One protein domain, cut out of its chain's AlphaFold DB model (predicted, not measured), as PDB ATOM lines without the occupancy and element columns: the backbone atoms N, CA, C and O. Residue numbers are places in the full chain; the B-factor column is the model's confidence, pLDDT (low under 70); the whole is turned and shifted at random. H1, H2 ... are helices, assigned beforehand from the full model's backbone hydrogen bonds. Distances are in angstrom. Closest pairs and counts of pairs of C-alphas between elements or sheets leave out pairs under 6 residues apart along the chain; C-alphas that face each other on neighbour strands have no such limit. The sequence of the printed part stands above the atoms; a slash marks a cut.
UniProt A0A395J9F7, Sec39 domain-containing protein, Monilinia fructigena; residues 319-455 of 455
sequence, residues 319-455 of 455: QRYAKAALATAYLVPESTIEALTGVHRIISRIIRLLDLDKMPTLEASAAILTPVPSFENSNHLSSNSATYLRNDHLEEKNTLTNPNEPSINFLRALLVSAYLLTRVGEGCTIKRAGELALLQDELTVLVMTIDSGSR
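AT A GLANCE: This is residues 319 to 455 of the 455 residues of the protein "Sec39 domain-containing protein" of Monilinia fructigena (UniProt A0A395J9F7). Three helices, H1, H2 and H5, lie side by side with H2 running opposite to the other two, and their centres make a triangle; the longest helix, H6, starts at this bundle, where its first residues, 430 to 434, touch H5, and runs out from it about perpendicular to H5 as an arm whose far part, residues 443 to 455, sticks out. Short H3 packs on H5 about perpendicular to it, and short H4 lies beside H6, touching its residues 435 to 442, apart from H1, H2 and H5. The printed part has 137 residues, with six named helices in the order H1 to H6 and no named strand: its class is all helix. The whole is compact, with a radius of gyration of the C-alphas of 15.7 A, yet elongated in outline through that arm, spanning 57 by 36 by 26 A.

HOW THE PARTS SIT: Begin at residues 319 to 331, H1, and go through a tight link to residues 337 to 353, H2: these two form a helical hairpin. They touch at a shallow tilt of 13 degrees, opposite ways, H2 with residues 343 to 350 alone; the closest C-alphas, of Ala 329 and Val 343, are 5.4 A apart. Look next at residues 405 to 424, H5, which touches H2 at a shallow tilt of 16 degrees, opposite ways, with C-alphas of Leu 340 and Tyr 419 closest at 6.7 A. H1 and H5 are close but not clearly touching, the closest C-alphas, of Leu 326 and Ile 408, being 7.9 A apart. Residues 362 to 368, H3, touch residues 416 to 420 of H5 about perpendicular at 88 degrees, Ala 366 and Val 416 having the closest C-alphas at 5.8 A. Residues 430 to 450, H6, stand about perpendicular to H5 at 83 degrees and touch it with residues 430 to 434 alone; the closest C-alphas, of Leu 414 and Ala 433, are 5.5 A apart. H1 and H6 touch only at their ends, the closest C-alphas being those of Tyr 330 and Lys 431, at 5.3 A. Residues 383 to 388, H4, touch residues 435 to 442 of H6 at a shallow tilt of 22 degrees, opposite ways, with C-alphas of Ala 386 and Leu 438 closest at 6.2 A. In H1, H2, H3 and H5 every O i to N i+4 pair is within hydrogen-bond range; in H4 it is 1 of 2, and in H6 15 of 17.

IN THESE COORDINATES: Find C-alpha 319 at (-37.500, -33.288, -52.611), where H1 begins; it is 18.6 A long. H2 measures 24.5 A, H3 10.1 A, H4 9.1 A and H5 28.9 A. From C-alpha 430 at (-15.758, -33.543, -50.620), H6 runs 31.1 A to C-alpha 450 at (-5.377, -62.803, -49.507).

THE WHOLE: The C-alphas of Leu 353 and Arg 455, the two farthest apart, are 58.1 A apart. The printed part has no cut; the links from H3 to H4 and H4 to H5 are long. Confidence is low, with pLDDT under 70, at residues 372 to 384 and 440 to 455.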
ATOM      1  N   GLN A 319     -38.386 -32.133 -52.789       91.88
ATOM      2  CA  GLN A 319     -37.500 -33.288 -52.611       91.88
ATOM      3  C   GLN A 319     -36.454 -33.372 -53.729       91.88
ATOM      4  O   GLN A 319     -35.272 -33.613 -53.465       91.88
ATOM      5  N   ARG A 320     -36.869 -33.146 -54.981       92.62
ATOM      6  CA  ARG A 320     -35.968 -33.114 -56.143       92.62
ATOM      7  C   ARG A 320     -34.958 -31.968 -56.041       92.62
ATOM      8  O   ARG A 320     -33.770 -32.187 -56.276       92.62
ATOM      9  N   TYR A 321     -35.395 -30.790 -55.602       95.44
ATOM     10  CA  TYR A 321     -34.527 -29.642 -55.351       95.44
ATOM     11  C   TYR A 321     -33.492 -29.923 -54.252       95.44
ATOM     12  O   TYR A 321     -32.297 -29.716 -54.460       95.44
ATOM     13  N   ALA A 322     -33.923 -30.461 -53.107       94.31
ATOM     14  CA  ALA A 322     -33.021 -30.809 -52.010       94.31
ATOM     15  C   ALA A 322     -31.978 -31.849 -52.446       94.31
ATOM     16  O   ALA A 322     -30.793 -31.718 -52.130       94.31
ATOM     17  N   LYS A 323     -32.393 -32.838 -53.242       94.19
ATOM     18  CA  LYS A 323     -31.486 -33.813 -53.853       94.19
ATOM     19  C   LYS A 323     -30.456 -33.161 -54.773       94.19
ATOM     20  O   LYS A 323     -29.274 -33.497 -54.695       94.19
ATOM     21  N   ALA A 324     -30.885 -32.224 -55.617       95.12
ATOM     22  CA  ALA A 324     -29.993 -31.492 -56.508       95.12
ATOM     23  C   ALA A 324     -28.967 -30.657 -55.729       95.12
ATOM     24  O   ALA A 324     -27.783 -30.685 -56.046       95.12
ATOM     25  N   ALA A 325     -29.386 -30.004 -54.646       95.75
ATOM     26  CA  ALA A 325     -28.480 -29.256 -53.782       95.75
ATOM     27  C   ALA A 325     -27.430 -30.150 -53.097       95.75
ATOM     28  O   ALA A 325     -26.251 -29.793 -53.040       95.75
ATOM     29  N   LEU A 326     -27.826 -31.336 -52.617       94.56
ATOM     30  CA  LEU A 326     -26.880 -32.317 -52.075       94.56
ATOM     31  C   LEU A 326     -25.916 -32.825 -53.155       94.56
ATOM     32  O   LEU A 326     -24.725 -32.962 -52.889       94.56
ATOM     33  N   ALA A 327     -26.391 -33.050 -54.382       94.25
ATOM     34  CA  ALA A 327     -25.537 -33.397 -55.516       94.25
ATOM     35  C   ALA A 327     -24.499 -32.302 -55.819       94.25
ATOM     36  O   ALA A 327     -23.310 -32.602 -55.938       94.25
ATOM     37  N   THR A 328     -24.921 -31.034 -55.865       95.12
ATOM     38  CA  THR A 328     -24.038 -29.872 -56.046       95.12
ATOM     39  C   THR A 328     -22.920 -29.846 -55.003       95.12
ATOM     40  O   THR A 328     -21.767 -29.615 -55.357       95.12
ATOM     41  N   ALA A 329     -23.222 -30.145 -53.735       95.19
ATOM     42  CA  ALA A 329     -22.225 -30.198 -52.665       95.19
ATOM     43  C   ALA A 329     -21.098 -31.216 -52.933       95.19
ATOM     44  O   ALA A 329     -19.934 -30.919 -52.666       95.19
ATOM     45  N   TYR A 330     -21.410 -32.389 -53.493       93.06
ATOM     46  CA  TYR A 330     -20.392 -33.377 -53.876       93.06
ATOM     47  C   TYR A 330     -19.550 -32.941 -55.079       93.06
ATOM     48  O   TYR A 330     -18.415 -33.392 -55.219       93.06
ATOM     49  N   LEU A 331     -20.099 -32.099 -55.954       93.25
ATOM     50  CA  LEU A 331     -19.500 -31.762 -57.245       93.25
ATOM     51  C   LEU A 331     -18.641 -30.499 -57.238       93.25
ATOM     52  O   LEU A 331     -17.982 -30.234 -58.240       93.25
ATOM     53  N   VAL A 332     -18.588 -29.761 -56.125       94.75
ATOM     54  CA  VAL A 332     -17.673 -28.623 -55.976       94.75
ATOM     55  C   VAL A 332     -16.220 -29.100 -56.165       94.75
ATOM     56  O   VAL A 332     -15.736 -29.920 -55.376       94.75
ATOM     57  N   PRO A 333     -15.509 -28.615 -57.204       92.62
ATOM     58  CA  PRO A 333     -14.199 -29.145 -57.580       92.62
ATOM     59  C   PRO A 333     -13.050 -28.547 -56.760       92.62
ATOM     60  O   PRO A 333     -11.946 -29.087 -56.769       92.62
ATOM     61  N   GLU A 334     -13.287 -27.434 -56.065       91.88
ATOM     62  CA  GLU A 334     -12.266 -26.738 -55.290       91.88
ATOM     63  C   GLU A 334     -12.140 -27.281 -53.865       91.88
ATOM     64  O   GLU A 334     -13.124 -27.540 -53.175       91.88
ATOM     65  N   SER A 335     -10.895 -27.404 -53.407       93.06
ATOM     66  CA  SER A 335     -10.549 -27.791 -52.037       93.06
ATOM     67  C   SER A 335     -10.115 -26.597 -51.184       93.06
ATOM     68  O   SER A 335      -9.355 -26.770 -50.240       93.06
ATOM     69  N   THR A 336     -10.495 -25.372 -51.548       94.81
ATOM     70  CA  THR A 336     -10.191 -24.168 -50.762       94.81
ATOM     71  C   THR A 336     -11.096 -24.099 -49.529       94.81
ATOM     72  O   THR A 336     -12.184 -24.680 -49.504       94.81
ATOM     73  N   ILE A 337     -10.668 -23.391 -48.479       93.56
ATOM     74  CA  ILE A 337     -11.498 -23.218 -47.274       93.56
ATOM     75  C   ILE A 337     -12.793 -22.477 -47.635       93.56
ATOM     76  O   ILE A 337     -13.864 -22.790 -47.113       93.56
ATOM     77  N   GLU A 338     -12.706 -21.538 -48.569       94.31
ATOM     78  CA  GLU A 338     -13.811 -20.760 -49.109       94.31
ATOM     79  C   GLU A 338     -14.845 -21.657 -49.805       94.31
ATOM     80  O   GLU A 338     -16.039 -21.553 -49.504       94.31
ATOM     81  N   ALA A 339     -14.399 -22.583 -50.662       94.50
ATOM     82  CA  ALA A 339     -15.272 -23.545 -51.336       94.50
ATOM     83  C   ALA A 339     -15.956 -24.493 -50.340       94.50
ATOM     84  O   ALA A 339     -17.173 -24.681 -50.394       94.50
ATOM     85  N   LEU A 340     -15.212 -25.019 -49.361       95.56
ATOM     86  CA  LEU A 340     -15.766 -25.878 -48.307       95.56
ATOM     87  C   LEU A 340     -16.774 -25.129 -47.420       95.56
ATOM     88  O   LEU A 340     -17.815 -25.676 -47.055       95.56
ATOM     89  N   THR A 341     -16.521 -23.853 -47.130       95.25
ATOM     90  CA  THR A 341     -17.480 -22.973 -46.442       95.25
ATOM     91  C   THR A 341     -18.714 -22.704 -47.313       95.25
ATOM     92  O   THR A 341     -19.832 -22.606 -46.810       95.25
ATOM     93  N   GLY A 342     -18.549 -22.619 -48.636       94.56
ATOM     94  CA  GLY A 342     -19.650 -22.622 -49.603       94.56
ATOM     95  C   GLY A 342     -20.528 -23.866 -49.491       94.56
ATOM     96  O   GLY A 342     -21.749 -23.755 -49.381       94.56
ATOM     97  N   VAL A 343     -19.919 -25.047 -49.418       95.81
ATOM     98  CA  VAL A 343     -20.674 -26.295 -49.252       95.81
ATOM     99  C   VAL A 343     -21.348 -26.388 -47.881       95.81
ATOM    100  O   VAL A 343     -22.494 -26.827 -47.790       95.81
ATOM    101  N   HIS A 344     -20.706 -25.908 -46.812       95.38
ATOM    102  CA  HIS A 344     -21.351 -25.796 -45.496       95.38
ATOM    103  C   HIS A 344     -22.649 -24.975 -45.565       95.38
ATOM    104  O   HIS A 344     -23.661 -25.377 -44.985       95.38
ATOM    105  N   ARG A 345     -22.653 -23.870 -46.327       94.75
ATOM    106  CA  ARG A 345     -23.850 -23.044 -46.556       94.75
ATOM    107  C   ARG A 345     -24.940 -23.793 -47.323       94.75
ATOM    108  O   ARG A 345     -26.096 -23.718 -46.911       94.75
ATOM    109  N   ILE A 346     -24.583 -24.558 -48.360       95.12
ATOM    110  CA  ILE A 346     -25.524 -25.442 -49.078       95.12
ATOM    111  C   ILE A 346     -26.204 -26.404 -48.096       95.12
ATOM    112  O   ILE A 346     -27.431 -26.441 -48.003       95.12
ATOM    113  N   ILE A 347     -25.412 -27.146 -47.317       93.75
ATOM    114  CA  ILE A 347     -25.925 -28.151 -46.377       93.75
ATOM    115  C   ILE A 347     -26.812 -27.487 -45.319       93.75
ATOM    116  O   ILE A 347     -27.924 -27.945 -45.063       93.75
ATOM    117  N   SER A 348     -26.353 -26.372 -44.745       92.88
ATOM    118  CA  SER A 348     -27.106 -25.588 -43.761       92.88
ATOM    119  C   SER A 348     -28.459 -25.128 -44.300       92.88
ATOM    120  O   SER A 348     -29.446 -25.119 -43.561       92.88
ATOM    121  N   ARG A 349     -28.532 -24.778 -45.591       91.88
ATOM    122  CA  ARG A 349     -29.788 -24.386 -46.229       91.88
ATOM    123  C   ARG A 349     -30.758 -25.554 -46.358       91.88
ATOM    124  O   ARG A 349     -31.917 -25.400 -45.988       91.88
ATOM    125  N   ILE A 350     -30.282 -26.713 -46.807       91.50
ATOM    126  CA  ILE A 350     -31.121 -27.910 -46.959       91.50
ATOM    127  C   ILE A 350     -31.623 -28.430 -45.611       91.50
ATOM    128  O   ILE A 350     -32.795 -28.760 -45.491       91.50
ATOM    129  N   ILE A 351     -30.791 -28.408 -44.569       89.94
ATOM    130  CA  ILE A 351     -31.211 -28.736 -43.194       89.94
ATOM    131  C   ILE A 351     -32.387 -27.862 -42.760       89.94
ATOM    132  O   ILE A 351     -33.348 -28.367 -42.193       89.94
ATOM    133  N   ARG A 352     -32.322 -26.557 -43.048       90.31
ATOM    134  CA  ARG A 352     -33.395 -25.618 -42.712       90.31
ATOM    135  C   ARG A 352     -34.675 -25.904 -43.499       90.31
ATOM    136  O   ARG A 352     -35.751 -25.771 -42.936       90.31
ATOM    137  N   LEU A 353     -34.563 -26.260 -44.780       86.69
ATOM    138  CA  LEU A 353     -35.718 -26.602 -45.622       86.69
ATOM    139  C   LEU A 353     -36.391 -27.909 -45.190       86.69
ATOM    140  O   LEU A 353     -37.606 -28.022 -45.276       86.69
ATOM    141  N   LEU A 354     -35.612 -28.870 -44.695       86.19
ATOM    142  CA  LEU A 354     -36.110 -30.154 -44.193       86.19
ATOM    143  C   LEU A 354     -36.508 -30.121 -42.706       86.19
ATOM    144  O   LEU A 354     -36.818 -31.170 -42.151       86.19
ATOM    145  N   ASP A 355     -36.467 -28.946 -42.066       87.06
ATOM    146  CA  ASP A 355     -36.742 -28.743 -40.634       87.06
ATOM    147  C   ASP A 355     -35.934 -29.680 -39.707       87.06
ATOM    148  O   ASP A 355     -36.432 -30.233 -38.728       87.06
ATOM    149  N   LEU A 356     -34.657 -29.886 -40.045       85.75
ATOM    150  CA  LEU A 356     -33.711 -30.706 -39.284       85.75
ATOM    151  C   LEU A 356     -32.870 -29.856 -38.316       85.75
ATOM    152  O   LEU A 356     -32.734 -28.636 -38.459       85.75
ATOM    153  N   ASP A 357     -32.217 -30.521 -37.358       83.44
ATOM    154  CA  ASP A 357     -31.370 -29.858 -36.365       83.44
ATOM    155  C   ASP A 357     -30.226 -29.050 -36.993       83.44
ATOM    156  O   ASP A 357     -29.468 -29.526 -37.855       83.44
ATOM    157  N   LYS A 358     -30.078 -27.808 -36.506       82.06
ATOM    158  CA  LYS A 358     -29.087 -26.842 -36.990       82.06
ATOM    159  C   LYS A 358     -27.671 -27.397 -36.899       82.06
ATOM    160  O   LYS A 358     -27.250 -27.940 -35.880       82.06
ATOM    161  N   MET A 359     -26.904 -27.155 -37.956       81.19
ATOM    162  CA  MET A 359     -25.499 -27.530 -38.013       81.19
ATOM    163  C   MET A 359     -24.619 -26.481 -37.308       81.19
ATOM    164  O   MET A 359     -24.804 -25.283 -37.546       81.19
ATOM    165  N   PRO A 360     -23.647 -26.892 -36.473       85.19
ATOM    166  CA  PRO A 360     -22.622 -25.985 -35.963       85.19
ATOM    167  C   PRO A 360     -21.723 -25.464 -37.097       85.19
ATOM    168  O   PRO A 360     -21.735 -25.987 -38.215       85.19
ATOM    169  N   THR A 361     -20.920 -24.430 -36.826       88.06
ATOM    170  CA  THR A 361     -19.965 -23.921 -37.826       88.06
ATOM    171  C   THR A 361     -18.929 -24.988 -38.183       88.06
ATOM    172  O   THR A 361     -18.725 -25.957 -37.441       88.06
ATOM    173  N   LEU A 362     -18.266 -24.826 -39.328       86.19
ATOM    174  CA  LEU A 362     -17.273 -25.790 -39.796       86.19
ATOM    175  C   LEU A 362     -16.090 -25.902 -38.817       86.19
ATOM    176  O   LEU A 362     -15.626 -27.003 -38.526       86.19
ATOM    177  N   GLU A 363     -15.668 -24.787 -38.220       87.50
ATOM    178  CA  GLU A 363     -14.613 -24.735 -37.206       87.50
ATOM    179  C   GLU A 363     -15.020 -25.448 -35.917       87.50
ATOM    180  O   GLU A 363     -14.235 -26.221 -35.370       87.50
ATOM    181  N   ALA A 364     -16.250 -25.219 -35.446       87.50
ATOM    182  CA  ALA A 364     -16.773 -25.881 -34.258       87.50
ATOM    183  C   ALA A 364     -16.905 -27.395 -34.486       87.50
ATOM    184  O   ALA A 364     -16.488 -28.186 -33.643       87.50
ATOM    185  N   SER A 365     -17.403 -27.798 -35.657       85.81
ATOM    186  CA  SER A 365     -17.523 -29.208 -36.051       85.81
ATOM    187  C   SER A 365     -16.157 -29.901 -36.086       85.81
ATOM    188  O   SER A 365     -16.003 -31.004 -35.566       85.81
ATOM    189  N   ALA A 366     -15.149 -29.225 -36.642       85.19
ATOM    190  CA  ALA A 366     -13.777 -29.717 -36.722       85.19
ATOM    191  C   ALA A 366     -13.063 -29.789 -35.360       85.19
ATOM    192  O   ALA A 366     -12.134 -30.575 -35.207       85.19
ATOM    193  N   ALA A 367     -13.474 -28.978 -34.381       84.75
ATOM    194  CA  ALA A 367     -12.928 -29.012 -33.025       84.75
ATOM    195  C   ALA A 367     -13.584 -30.092 -32.149       84.75
ATOM    196  O   ALA A 367     -12.907 -30.707 -31.329       84.75
ATOM    197  N   ILE A 368     -14.894 -30.306 -32.308       83.75
ATOM    198  CA  ILE A 368     -15.663 -31.261 -31.497       83.75
ATOM    199  C   ILE A 368     -15.473 -32.694 -32.002       83.75
ATOM    200  O   ILE A 368     -15.398 -33.604 -31.181       83.75
ATOM    201  N   LEU A 369     -15.397 -32.891 -33.327       79.94
ATOM    202  CA  LEU A 369     -15.286 -34.209 -33.965       79.94
ATOM    203  C   LEU A 369     -16.330 -35.204 -33.434       79.94
ATOM    204  O   LEU A 369     -15.997 -36.300 -32.983       79.94
ATOM    205  N   THR A 370     -17.604 -34.801 -33.454       76.12
ATOM    206  CA  THR A 370     -18.703 -35.654 -32.993       76.12
ATOM    207  C   THR A 370     -18.654 -37.006 -33.714       76.12
ATOM    208  O   THR A 370     -18.582 -37.018 -34.947       76.12
ATOM    209  N   PRO A 371     -18.697 -38.137 -32.983       70.38
ATOM    210  CA  PRO A 371     -18.709 -39.457 -33.595       70.38
ATOM    211  C   PRO A 371     -19.853 -39.573 -34.596       70.38
ATOM    212  O   PRO A 371     -21.001 -39.247 -34.284       70.38
ATOM    213  N   VAL A 372     -19.533 -40.033 -35.798       67.12
ATOM    214  CA  VAL A 372     -20.534 -40.223 -36.841       67.12
ATOM    215  C   VAL A 372     -21.334 -41.493 -36.516       67.12
ATOM    216  O   VAL A 372     -20.717 -42.494 -36.142       67.12
ATOM    217  N   PRO A 373     -22.679 -41.484 -36.608       65.06
ATOM    218  CA  PRO A 373     -23.480 -42.687 -36.393       65.06
ATOM    219  C   PRO A 373     -22.983 -43.834 -37.280       65.06
ATOM    220  O   PRO A 373     -22.637 -43.594 -38.436       65.06
ATOM    221  N   SER A 374     -22.947 -45.068 -36.757       57.06
ATOM    222  CA  SER A 374     -22.509 -46.226 -37.550       57.06
ATOM    223  C   SER A 374     -23.392 -46.365 -38.792       57.06
ATOM    224  O   SER A 374     -24.600 -46.589 -38.690       57.06
ATOM    225  N   PHE A 375     -22.779 -46.227 -39.968       59.31
ATOM    226  CA  PHE A 375     -23.456 -46.367 -41.255       59.31
ATOM    227  C   PHE A 375     -23.676 -47.834 -41.652       59.31
ATOM    228  O   PHE A 375     -24.266 -48.077 -42.699       59.31
ATOM    229  N   GLU A 376     -23.262 -48.807 -40.832       51.62
ATOM    230  CA  GLU A 376     -23.358 -50.252 -41.110       51.62
ATOM    231  C   GLU A 376     -24.791 -50.724 -41.418       51.62
ATOM    232  O   GLU A 376     -24.987 -51.637 -42.215       51.62
ATOM    233  N   ASN A 377     -25.808 -50.072 -40.843       49.56
ATOM    234  CA  ASN A 377     -27.223 -50.405 -41.074       49.56
ATOM    235  C   ASN A 377     -27.851 -49.664 -42.266       49.56
ATOM    236  O   ASN A 377     -29.029 -49.847 -42.570       49.56
ATOM    237  N   SER A 378     -27.091 -48.795 -42.926       55.91
ATOM    238  CA  SER A 378     -27.575 -47.920 -43.983       55.91
ATOM    239  C   SER A 378     -26.770 -48.180 -45.254       55.91
ATOM    240  O   SER A 378     -25.548 -48.109 -45.239       55.91
ATOM    241  N   ASN A 379     -27.430 -48.473 -46.377       60.34
ATOM    242  CA  ASN A 379     -26.792 -48.858 -47.652       60.34
ATOM    243  C   ASN A 379     -25.842 -47.788 -48.271       60.34
ATOM    244  O   ASN A 379     -25.457 -47.905 -49.434       60.34
ATOM    245  N   HIS A 380     -25.468 -46.733 -47.538       59.88
ATOM    246  CA  HIS A 380     -24.571 -45.655 -47.960       59.88
ATOM    247  C   HIS A 380     -23.113 -46.097 -48.134       59.88
ATOM    248  O   HIS A 380     -22.429 -45.492 -48.950       59.88
ATOM    249  N   LEU A 381     -22.655 -47.168 -47.476       62.56
ATOM    250  CA  LEU A 381     -21.295 -47.715 -47.651       62.56
ATOM    251  C   LEU A 381     -21.200 -48.850 -48.694       62.56
ATOM    252  O   LEU A 381     -20.213 -49.572 -48.751       62.56
ATOM    253  N   SER A 382     -22.220 -49.044 -49.533       66.25
ATOM    254  CA  SER A 382     -22.191 -50.094 -50.562       66.25
ATOM    255  C   SER A 382     -21.285 -49.740 -51.755       66.25
ATOM    256  O   SER A 382     -21.099 -48.567 -52.077       66.25
ATOM    257  N   SER A 383     -20.797 -50.744 -52.497       62.62
ATOM    258  CA  SER A 383     -20.050 -50.538 -53.761       62.62
ATOM    259  C   SER A 383     -20.842 -49.705 -54.793       62.62
ATOM    260  O   SER A 383     -20.278 -48.910 -55.551       62.62
ATOM    261  N   ASN A 384     -22.181 -49.768 -54.753       68.94
ATOM    262  CA  ASN A 384     -23.045 -48.921 -55.582       68.94
ATOM    263  C   ASN A 384     -22.906 -47.428 -55.236       68.94
ATOM    264  O   ASN A 384     -22.975 -46.586 -56.128       68.94
ATOM    265  N   SER A 385     -22.647 -47.084 -53.972       73.44
ATOM    266  CA  SER A 385     -22.435 -45.701 -53.533       73.44
ATOM    267  C   SER A 385     -21.205 -45.065 -54.173       73.44
ATOM    268  O   SER A 385     -21.241 -43.891 -54.526       73.44
ATOM    269  N   ALA A 386     -20.130 -45.831 -54.387       75.44
ATOM    270  CA  ALA A 386     -18.943 -45.328 -55.081       75.44
ATOM    271  C   ALA A 386     -19.246 -44.991 -56.553       75.44
ATOM    272  O   ALA A 386     -18.697 -44.034 -57.102       75.44
ATOM    273  N   THR A 387     -20.168 -45.732 -57.177       78.94
ATOM    274  CA  THR A 387     -20.663 -45.438 -58.530       78.94
ATOM    275  C   THR A 387     -21.539 -44.183 -58.529       78.94
ATOM    276  O   THR A 387     -21.294 -43.270 -59.315       78.94
ATOM    277  N   TYR A 388     -22.473 -44.078 -57.579       80.62
ATOM    278  CA  TYR A 388     -23.349 -42.915 -57.382       80.62
ATOM    279  C   TYR A 388     -22.626 -41.621 -56.967       80.62
ATOM    280  O   TYR A 388     -23.155 -40.519 -57.125       80.62
ATOM    281  N   LEU A 389     -21.418 -41.730 -56.408       78.94
ATOM    282  CA  LEU A 389     -20.541 -40.590 -56.130       78.94
ATOM    283  C   LEU A 389     -19.863 -40.066 -57.406       78.94
ATOM    284  O   LEU A 389     -19.400 -38.923 -57.452       78.94
ATOM    285  N   ARG A 390     -19.759 -40.901 -58.443       77.44
ATOM    286  CA  ARG A 390     -19.129 -40.536 -59.715       77.44
ATOM    287  C   ARG A 390     -20.144 -40.087 -60.757       77.44
ATOM    288  O   ARG A 390     -19.817 -39.159 -61.488       77.44
ATOM    289  N   ASN A 391     -21.315 -40.726 -60.797       76.62
ATOM    290  CA  ASN A 391     -22.372 -40.518 -61.786       76.62
ATOM    291  C   ASN A 391     -23.768 -40.551 -61.130       76.62
ATOM    292  O   ASN A 391     -23.904 -40.898 -59.960       76.62
ATOM    293  N   ASP A 392     -24.809 -40.230 -61.904       79.31
ATOM    294  CA  ASP A 392     -26.217 -40.495 -61.553       79.31
ATOM    295  C   ASP A 392     -26.681 -39.849 -60.233       79.31
ATOM    296  O   ASP A 392     -27.458 -40.394 -59.444       79.31
ATOM    297  N   HIS A 393     -26.225 -38.618 -59.988       79.69
ATOM    298  CA  HIS A 393     -26.496 -37.876 -58.752       79.69
ATOM    299  C   HIS A 393     -27.984 -37.605 -58.483       79.69
ATOM    300  O   HIS A 393     -28.394 -37.447 -57.331       79.69
ATOM    301  N   LEU A 394     -28.801 -37.578 -59.537       79.12
ATOM    302  CA  LEU A 394     -30.242 -37.340 -59.467       79.12
ATOM    303  C   LEU A 394     -31.084 -38.629 -59.481       79.12
ATOM    304  O   LEU A 394     -32.294 -38.554 -59.249       79.12
ATOM    305  N   GLU A 395     -30.493 -39.807 -59.701       79.81
ATOM    306  CA  GLU A 395     -31.232 -41.073 -59.819       79.81
ATOM    307  C   GLU A 395     -31.891 -41.459 -58.491       79.81
ATOM    308  O   GLU A 395     -31.236 -41.434 -57.453       79.81
ATOM    309  N   GLU A 396     -33.181 -41.816 -58.479       75.56
ATOM    310  CA  GLU A 396     -33.973 -42.096 -57.260       75.56
ATOM    311  C   GLU A 396     -33.290 -43.046 -56.267       75.56
ATOM    312  O   GLU A 396     -33.351 -42.820 -55.061       75.56
ATOM    313  N   LYS A 397     -32.576 -44.054 -56.773       78.62
ATOM    314  CA  LYS A 397     -31.879 -45.070 -55.970       78.62
ATOM    315  C   LYS A 397     -30.589 -44.574 -55.316       78.62
ATOM    316  O   LYS A 397     -30.031 -45.283 -54.478       78.62
ATOM    317  N   ASN A 398     -30.110 -43.389 -55.687       81.69
ATOM    318  CA  ASN A 398     -28.912 -42.791 -55.122       81.69
ATOM    319  C   ASN A 398     -29.142 -42.432 -53.647       81.69
ATOM    320  O   ASN A 398     -29.841 -41.474 -53.311       81.69
ATOM    321  N   THR A 399     -28.536 -43.217 -52.760       82.88
ATOM    322  CA  THR A 399     -28.654 -43.043 -51.312       82.88
ATOM    323  C   THR A 399     -27.831 -41.857 -50.807       82.88
ATOM    324  O   THR A 399     -28.164 -41.301 -49.768       82.88
ATOM    325  N   LEU A 400     -26.789 -41.423 -51.524       84.38
ATOM    326  CA  LEU A 400     -25.899 -40.336 -51.096       84.38
ATOM    327  C   LEU A 400     -26.534 -38.949 -51.214       84.38
ATOM    328  O   LEU A 400     -26.144 -38.039 -50.487       84.38
ATOM    329  N   THR A 401     -27.491 -38.789 -52.127       88.31
ATOM    330  CA  THR A 401     -28.163 -37.511 -52.409       88.31
ATOM    331  C   THR A 401     -29.642 -37.518 -52.029       88.31
ATOM    332  O   THR A 401     -30.302 -36.491 -52.142       88.31
ATOM    333  N   ASN A 402     -30.192 -38.643 -51.563       88.31
ATOM    334  CA  ASN A 402     -31.564 -38.686 -51.057       88.31
ATOM    335  C   ASN A 402     -31.703 -37.729 -49.854       88.31
ATOM    336  O   ASN A 402     -30.931 -37.900 -48.915       88.31
ATOM    337  N   PRO A 403     -32.619 -36.742 -49.838       88.00
ATOM    338  CA  PRO A 403     -32.688 -35.727 -48.782       88.00
ATOM    339  C   PRO A 403     -33.242 -36.289 -47.463       88.00
ATOM    340  O   PRO A 403     -34.393 -36.073 -47.096       88.00
ATOM    341  N   ASN A 404     -32.411 -37.035 -46.741       87.81
ATOM    342  CA  ASN A 404     -32.722 -37.625 -45.448       87.81
ATOM    343  C   ASN A 404     -31.570 -37.403 -44.460       87.81
ATOM    344  O   ASN A 404     -30.460 -37.022 -44.829       87.81
ATOM    345  N   GLU A 405     -31.837 -37.631 -43.178       86.88
ATOM    346  CA  GLU A 405     -30.849 -37.396 -42.126       86.88
ATOM    347  C   GLU A 405     -29.548 -38.219 -42.307       86.88
ATOM    348  O   GLU A 405     -28.467 -37.639 -42.168       86.88
ATOM    349  N   PRO A 406     -29.588 -39.516 -42.685       86.25
ATOM    350  CA  PRO A 406     -28.376 -40.295 -42.941       86.25
ATOM    351  C   PRO A 406     -27.461 -39.728 -44.035       86.25
ATOM    352  O   PRO A 406     -26.253 -39.623 -43.814       86.25
ATOM    353  N   SER A 407     -28.004 -39.333 -45.191       88.12
ATOM    354  CA  SER A 407     -27.195 -38.803 -46.298       88.12
ATOM    355  C   SER A 407     -26.559 -37.459 -45.941       88.12
ATOM    356  O   SER A 407     -25.388 -37.217 -46.240       88.12
ATOM    357  N   ILE A 408     -27.303 -36.612 -45.224       89.88
ATOM    358  CA  ILE A 408     -26.835 -35.314 -44.747       89.88
ATOM    359  C   ILE A 408     -25.725 -35.516 -43.717       89.88
ATOM    360  O   ILE A 408     -24.691 -34.857 -43.801       89.88
ATOM    361  N   ASN A 409     -25.889 -36.443 -42.772       87.88
ATOM    362  CA  ASN A 409     -24.859 -36.757 -41.781       87.88
ATOM    363  C   ASN A 409     -23.590 -37.330 -42.417       87.88
ATOM    364  O   ASN A 409     -22.486 -36.951 -42.018       87.88
ATOM    365  N   PHE A 410     -23.729 -38.171 -43.441       88.06
ATOM    366  CA  PHE A 410     -22.593 -38.646 -44.224       88.06
ATOM    367  C   PHE A 410     -21.865 -37.488 -44.917       88.06
ATOM    368  O   PHE A 410     -20.666 -37.302 -44.716       88.06
ATOM    369  N   LEU A 411     -22.590 -36.635 -45.642       90.69
ATOM    370  CA  LEU A 411     -22.013 -35.473 -46.317       90.69
ATOM    371  C   LEU A 411     -21.348 -34.490 -45.333       90.69
ATOM    372  O   LEU A 411     -20.269 -33.968 -45.616       90.69
ATOM    373  N   ARG A 412     -21.935 -34.280 -44.145       90.25
ATOM    374  CA  ARG A 412     -21.337 -33.489 -43.054       90.25
ATOM    375  C   ARG A 412     -19.988 -34.066 -42.616       90.25
ATOM    376  O   ARG A 412     -19.025 -33.313 -42.477       90.25
ATOM    377  N   ALA A 413     -19.901 -35.383 -42.422       89.69
ATOM    378  CA  ALA A 413     -18.657 -36.050 -42.038       89.69
ATOM    379  C   ALA A 413     -17.568 -35.899 -43.112       89.69
ATOM    380  O   ALA A 413     -16.409 -35.613 -42.791       89.69
ATOM    381  N   LEU A 414     -17.944 -36.017 -44.389       91.81
ATOM    382  CA  LEU A 414     -17.027 -35.804 -45.511       91.81
ATOM    383  C   LEU A 414     -16.531 -34.359 -45.583       91.81
ATOM    384  O   LEU A 414     -15.337 -34.140 -45.768       91.81
ATOM    385  N   LEU A 415     -17.415 -33.380 -45.382       93.88
ATOM    386  CA  LEU A 415     -17.057 -31.962 -45.348       93.88
ATOM    387  C   LEU A 415     -16.058 -31.650 -44.223       93.88
ATOM    388  O   LEU A 415     -15.047 -30.991 -44.468       93.88
ATOM    389  N   VAL A 416     -16.298 -32.142 -43.002       92.12
ATOM    390  CA  VAL A 416     -15.368 -31.946 -41.874       92.12
ATOM    391  C   VAL A 416     -14.016 -32.604 -42.160       92.12
ATOM    392  O   VAL A 416     -12.972 -32.000 -41.911       92.12
ATOM    393  N   SER A 417     -14.021 -33.805 -42.741       91.75
ATOM    394  CA  SER A 417     -12.796 -34.520 -43.122       91.75
ATOM    395  C   SER A 417     -12.001 -33.761 -44.190       91.75
ATOM    396  O   SER A 417     -10.799 -33.548 -44.034       91.75
ATOM    397  N   ALA A 418     -12.676 -33.291 -45.243       92.94
ATOM    398  CA  ALA A 418     -12.091 -32.479 -46.307       92.94
ATOM    399  C   ALA A 418     -11.487 -31.173 -45.764       92.94
ATOM    400  O   ALA A 418     -10.369 -30.800 -46.124       92.94
ATOM    401  N   TYR A 419     -12.189 -30.515 -44.838       93.19
ATOM    402  CA  TYR A 419     -11.726 -29.295 -44.180       93.19
ATOM    403  C   TYR A 419     -10.470 -29.520 -43.336       93.19
ATOM    404  O   TYR A 419      -9.519 -28.743 -43.425       93.19
ATOM    405  N   LEU A 420     -10.429 -30.592 -42.543       91.19
ATOM    406  CA  LEU A 420      -9.264 -30.921 -41.721       91.19
ATOM    407  C   LEU A 420      -8.031 -31.237 -42.567       91.19
ATOM    408  O   LEU A 420      -6.961 -30.703 -42.284       91.19
ATOM    409  N   LEU A 421      -8.184 -32.043 -43.620       90.00
ATOM    410  CA  LEU A 421      -7.089 -32.361 -44.542       90.00
ATOM    411  C   LEU A 421      -6.554 -31.098 -45.226       90.00
ATOM    412  O   LEU A 421      -5.350 -30.834 -45.189       90.00
ATOM    413  N   THR A 422      -7.462 -30.257 -45.728       91.81
ATOM    414  CA  THR A 422      -7.116 -28.986 -46.374       91.81
ATOM    415  C   THR A 422      -6.346 -28.066 -45.428       91.81
ATOM    416  O   THR A 422      -5.346 -27.466 -45.821       91.81
ATOM    417  N   ARG A 423      -6.744 -27.987 -44.150       89.81
ATOM    418  CA  ARG A 423      -6.040 -27.186 -43.134       89.81
ATOM    419  C   ARG A 423      -4.628 -27.674 -42.823       89.81
ATOM    420  O   ARG A 423      -3.796 -26.865 -42.422       89.81
ATOM    421  N   VAL A 424      -4.368 -28.973 -42.964       90.19
ATOM    422  CA  VAL A 424      -3.041 -29.576 -42.745       90.19
ATOM    423  C   VAL A 424      -2.138 -29.421 -43.982       90.19
ATOM    424  O   VAL A 424      -0.941 -29.677 -43.902       90.19
ATOM    425  N   GLY A 425      -2.677 -28.910 -45.094       87.62
ATOM    426  CA  GLY A 425      -1.946 -28.635 -46.333       87.62
ATOM    427  C   GLY A 425      -2.211 -29.642 -47.453       87.62
ATOM    428  O   GLY A 425      -1.704 -29.458 -48.556       87.62
ATOM    429  N   GLU A 426      -3.033 -30.663 -47.202       88.06
ATOM    430  CA  GLU A 426      -3.462 -31.643 -48.201       88.06
ATOM    431  C   GLU A 426      -4.841 -31.244 -48.736       88.06
ATOM    432  O   GLU A 426      -5.871 -31.551 -48.133       88.06
ATOM    433  N   GLY A 427      -4.869 -30.521 -49.859       89.38
ATOM    434  CA  GLY A 427      -6.115 -30.094 -50.496       89.38
ATOM    435  C   GLY A 427      -7.034 -31.285 -50.773       89.38
ATOM    436  O   GLY A 427      -6.705 -32.166 -51.567       89.38
ATOM    437  N   CYS A 428      -8.193 -31.318 -50.116       91.50
ATOM    438  CA  CYS A 428      -9.147 -32.412 -50.233       91.50
ATOM    439  C   CYS A 428     -10.541 -31.872 -50.549       91.50
ATOM    440  O   CYS A 428     -11.084 -31.052 -49.812       91.50
ATOM    441  N   THR A 429     -11.126 -32.333 -51.655       93.00
ATOM    442  CA  THR A 429     -12.521 -32.043 -52.000       93.00
ATOM    443  C   THR A 429     -13.457 -33.005 -51.277       93.00
ATOM    444  O   THR A 429     -13.055 -34.078 -50.824       93.00
ATOM    445  N   ILE A 430     -14.742 -32.668 -51.221       92.88
ATOM    446  CA  ILE A 430     -15.758 -33.543 -50.620       92.88
ATOM    447  C   ILE A 430     -15.865 -34.858 -51.386       92.88
ATOM    448  O   ILE A 430     -15.899 -35.924 -50.774       92.88
ATOM    449  N   LYS A 431     -15.836 -34.797 -52.725       90.62
ATOM    450  CA  LYS A 431     -15.776 -35.993 -53.569       90.62
ATOM    451  C   LYS A 431     -14.579 -36.863 -53.210       90.62
ATOM    452  O   LYS A 431     -14.738 -38.066 -53.036       90.62
ATOM    453  N   ARG A 432     -13.395 -36.264 -53.040       89.19
ATOM    454  CA  ARG A 432     -12.181 -37.004 -52.685       89.19
ATOM    455  C   ARG A 432     -12.280 -37.645 -51.302       89.19
ATOM    456  O   ARG A 432     -11.909 -38.806 -51.156       89.19
ATOM    457  N   ALA A 433     -12.805 -36.927 -50.311       89.56
ATOM    458  CA  ALA A 433     -13.063 -37.485 -48.987       89.56
ATOM    459  C   ALA A 433     -14.049 -38.667 -49.058       89.56
ATOM    460  O   ALA A 433     -13.814 -39.698 -48.431       89.56
ATOM    461  N   GLY A 434     -15.109 -38.546 -49.865       87.38
ATOM    462  CA  GLY A 434     -16.082 -39.615 -50.100       87.38
ATOM    463  C   GLY A 434     -15.470 -40.843 -50.768       87.38
ATOM    464  O   GLY A 434     -15.707 -41.962 -50.326       87.38
ATOM    465  N   GLU A 435     -14.627 -40.647 -51.783       86.62
ATOM    466  CA  GLU A 435     -13.889 -41.739 -52.426       86.62
ATOM    467  C   GLU A 435     -12.985 -42.468 -51.431       86.62
ATOM    468  O   GLU A 435     -12.954 -43.692 -51.430       86.62
ATOM    469  N   LEU A 436     -12.276 -41.742 -50.561       84.56
ATOM    470  CA  LEU A 436     -11.429 -42.355 -49.537       84.56
ATOM    471  C   LEU A 436     -12.252 -43.157 -48.523       84.56
ATOM    472  O   LEU A 436     -11.864 -44.272 -48.186       84.56
ATOM    473  N   ALA A 437     -13.389 -42.622 -48.074       82.81
ATOM    474  CA  ALA A 437     -14.264 -43.301 -47.120       82.81
ATOM    475  C   ALA A 437     -14.902 -44.573 -47.705       82.81
ATOM    476  O   ALA A 437     -14.999 -45.580 -47.013       82.81
ATOM    477  N   LEU A 438     -15.313 -44.539 -48.977       79.44
ATOM    478  CA  LEU A 438     -15.999 -45.658 -49.633       79.44
ATOM    479  C   LEU A 438     -15.033 -46.720 -50.184       79.44
ATOM    480  O   LEU A 438     -15.357 -47.903 -50.168       79.44
ATOM    481  N   LEU A 439     -13.845 -46.329 -50.664       70.75
ATOM    482  CA  LEU A 439     -12.863 -47.264 -51.238       70.75
ATOM    483  C   LEU A 439     -11.981 -47.942 -50.184       70.75
ATOM    484  O   LEU A 439     -11.392 -48.984 -50.472       70.75
ATOM    485  N   GLN A 440     -11.866 -47.381 -48.974       61.34
ATOM    486  CA  GLN A 440     -11.156 -48.065 -47.890       61.34
ATOM    487  C   GLN A 440     -11.793 -49.421 -47.571       61.34
ATOM    488  O   GLN A 440     -11.048 -50.361 -47.310       61.34
ATOM    489  N   ASP A 441     -13.115 -49.562 -47.711       51.84
ATOM    490  CA  ASP A 441     -13.809 -50.828 -47.460       51.84
ATOM    491  C   ASP A 441     -13.523 -51.899 -48.538       51.84
ATOM    492  O   ASP A 441     -13.395 -53.083 -48.228       51.84
ATOM    493  N   GLU A 442     -13.289 -51.502 -49.797       46.00
ATOM    494  CA  GLU A 442     -12.873 -52.437 -50.860       46.00
ATOM    495  C   GLU A 442     -11.463 -53.003 -50.615       46.00
ATOM    496  O   GLU A 442     -11.202 -54.178 -50.893       46.00
ATOM    497  N   LEU A 443     -10.551 -52.199 -50.052       41.06
ATOM    498  CA  LEU A 443      -9.209 -52.660 -49.693       41.06
ATOM    499  C   LEU A 443      -9.221 -53.565 -48.455       41.06
ATOM    500  O   LEU A 443      -8.447 -54.521 -48.419       41.06
ATOM    501  N   THR A 444     -10.115 -53.352 -47.483       37.50
ATOM    502  CA  THR A 444     -10.282 -54.289 -46.357       37.50
ATOM    503  C   THR A 444     -10.839 -55.637 -46.817       37.50
ATOM    504  O   THR A 444     -10.371 -56.679 -46.354       37.50
ATOM    505  N   VAL A 445     -11.764 -55.645 -47.786       36.34
ATOM    506  CA  VAL A 445     -12.283 -56.887 -48.390       36.34
ATOM    507  C   VAL A 445     -11.200 -57.607 -49.205       36.34
ATOM    508  O   VAL A 445     -11.051 -58.823 -49.070       36.34
ATOM    509  N   LEU A 446     -10.375 -56.883 -49.973       31.28
ATOM    510  CA  LEU A 446      -9.261 -57.481 -50.724       31.28
ATOM    511  C   LEU A 446      -8.155 -58.041 -49.815       31.28
ATOM    512  O   LEU A 446      -7.619 -59.114 -50.108       31.28
ATOM    513  N   VAL A 447      -7.847 -57.383 -48.692       31.78
ATOM    514  CA  VAL A 447      -6.860 -57.874 -47.713       31.78
ATOM    515  C   VAL A 447      -7.368 -59.126 -46.980       31.78
ATOM    516  O   VAL A 447      -6.580 -60.042 -46.749       31.78
ATOM    517  N   MET A 448      -8.675 -59.261 -46.719       29.81
ATOM    518  CA  MET A 448      -9.234 -60.490 -46.128       29.81
ATOM    519  C   MET A 448      -9.288 -61.686 -47.096       29.81
ATOM    520  O   MET A 448      -9.237 -62.834 -46.652       29.81
ATOM    521  N   THR A 449      -9.321 -61.466 -48.416       32.28
ATOM    522  CA  THR A 449      -9.240 -62.563 -49.404       32.28
ATOM    523  C   THR A 449      -7.825 -63.065 -49.703       32.28
ATOM    524  O   THR A 449      -7.691 -64.140 -50.281       32.28
ATOM    525  N   ILE A 450      -6.768 -62.351 -49.298       37.53
ATOM    526  CA  ILE A 450      -5.377 -62.803 -49.507       37.53
ATOM    527  C   ILE A 450      -4.835 -63.581 -48.292       37.53
ATOM    528  O   ILE A 450      -3.945 -64.412 -48.454       37.53
ATOM    529  N   ASP A 451      -5.421 -63.420 -47.100       34.50
ATOM    530  CA  ASP A 451      -4.888 -64.006 -45.853       34.50
ATOM    531  C   ASP A 451      -5.541 -65.342 -45.422       34.50
ATOM    532  O   ASP A 451      -5.318 -65.839 -44.319       34.50
ATOM    533  N   SER A 452      -6.339 -65.975 -46.293       36.69
ATOM    534  CA  SER A 452      -6.974 -67.285 -46.027       36.69
ATOM    535  C   SER A 452      -6.352 -68.467 -46.787       36.69
ATOM    536  O   SER A 452      -6.910 -69.563 -46.803       36.69
ATOM    537  N   GLY A 453      -5.163 -68.291 -47.371       41.22
ATOM    538  CA  GLY A 453      -4.504 -69.323 -48.172       41.22
ATOM    539  C   GLY A 453      -3.013 -69.473 -47.899       41.22
ATOM    540  O   GLY A 453      -2.226 -69.216 -48.801       41.22
ATOM    541  N   SER A 454      -2.618 -69.897 -46.691       37.28
ATOM    542  CA  SER A 454      -1.371 -70.656 -46.441       37.28
ATOM    543  C   SER A 454      -1.274 -71.134 -44.985       37.28
ATOM    544  O   SER A 454      -0.662 -70.480 -44.141       37.28
ATOM    545  N   ARG A 455      -1.829 -72.317 -44.709       34.97
ATOM    546  CA  ARG A 455      -1.245 -73.300 -43.786       34.97
ATOM    547  C   ARG A 455      -1.466 -74.701 -44.318       34.97
ATOM    548  O   ARG A 455      -2.591 -74.960 -44.795       34.97
TER     549      ARG A 455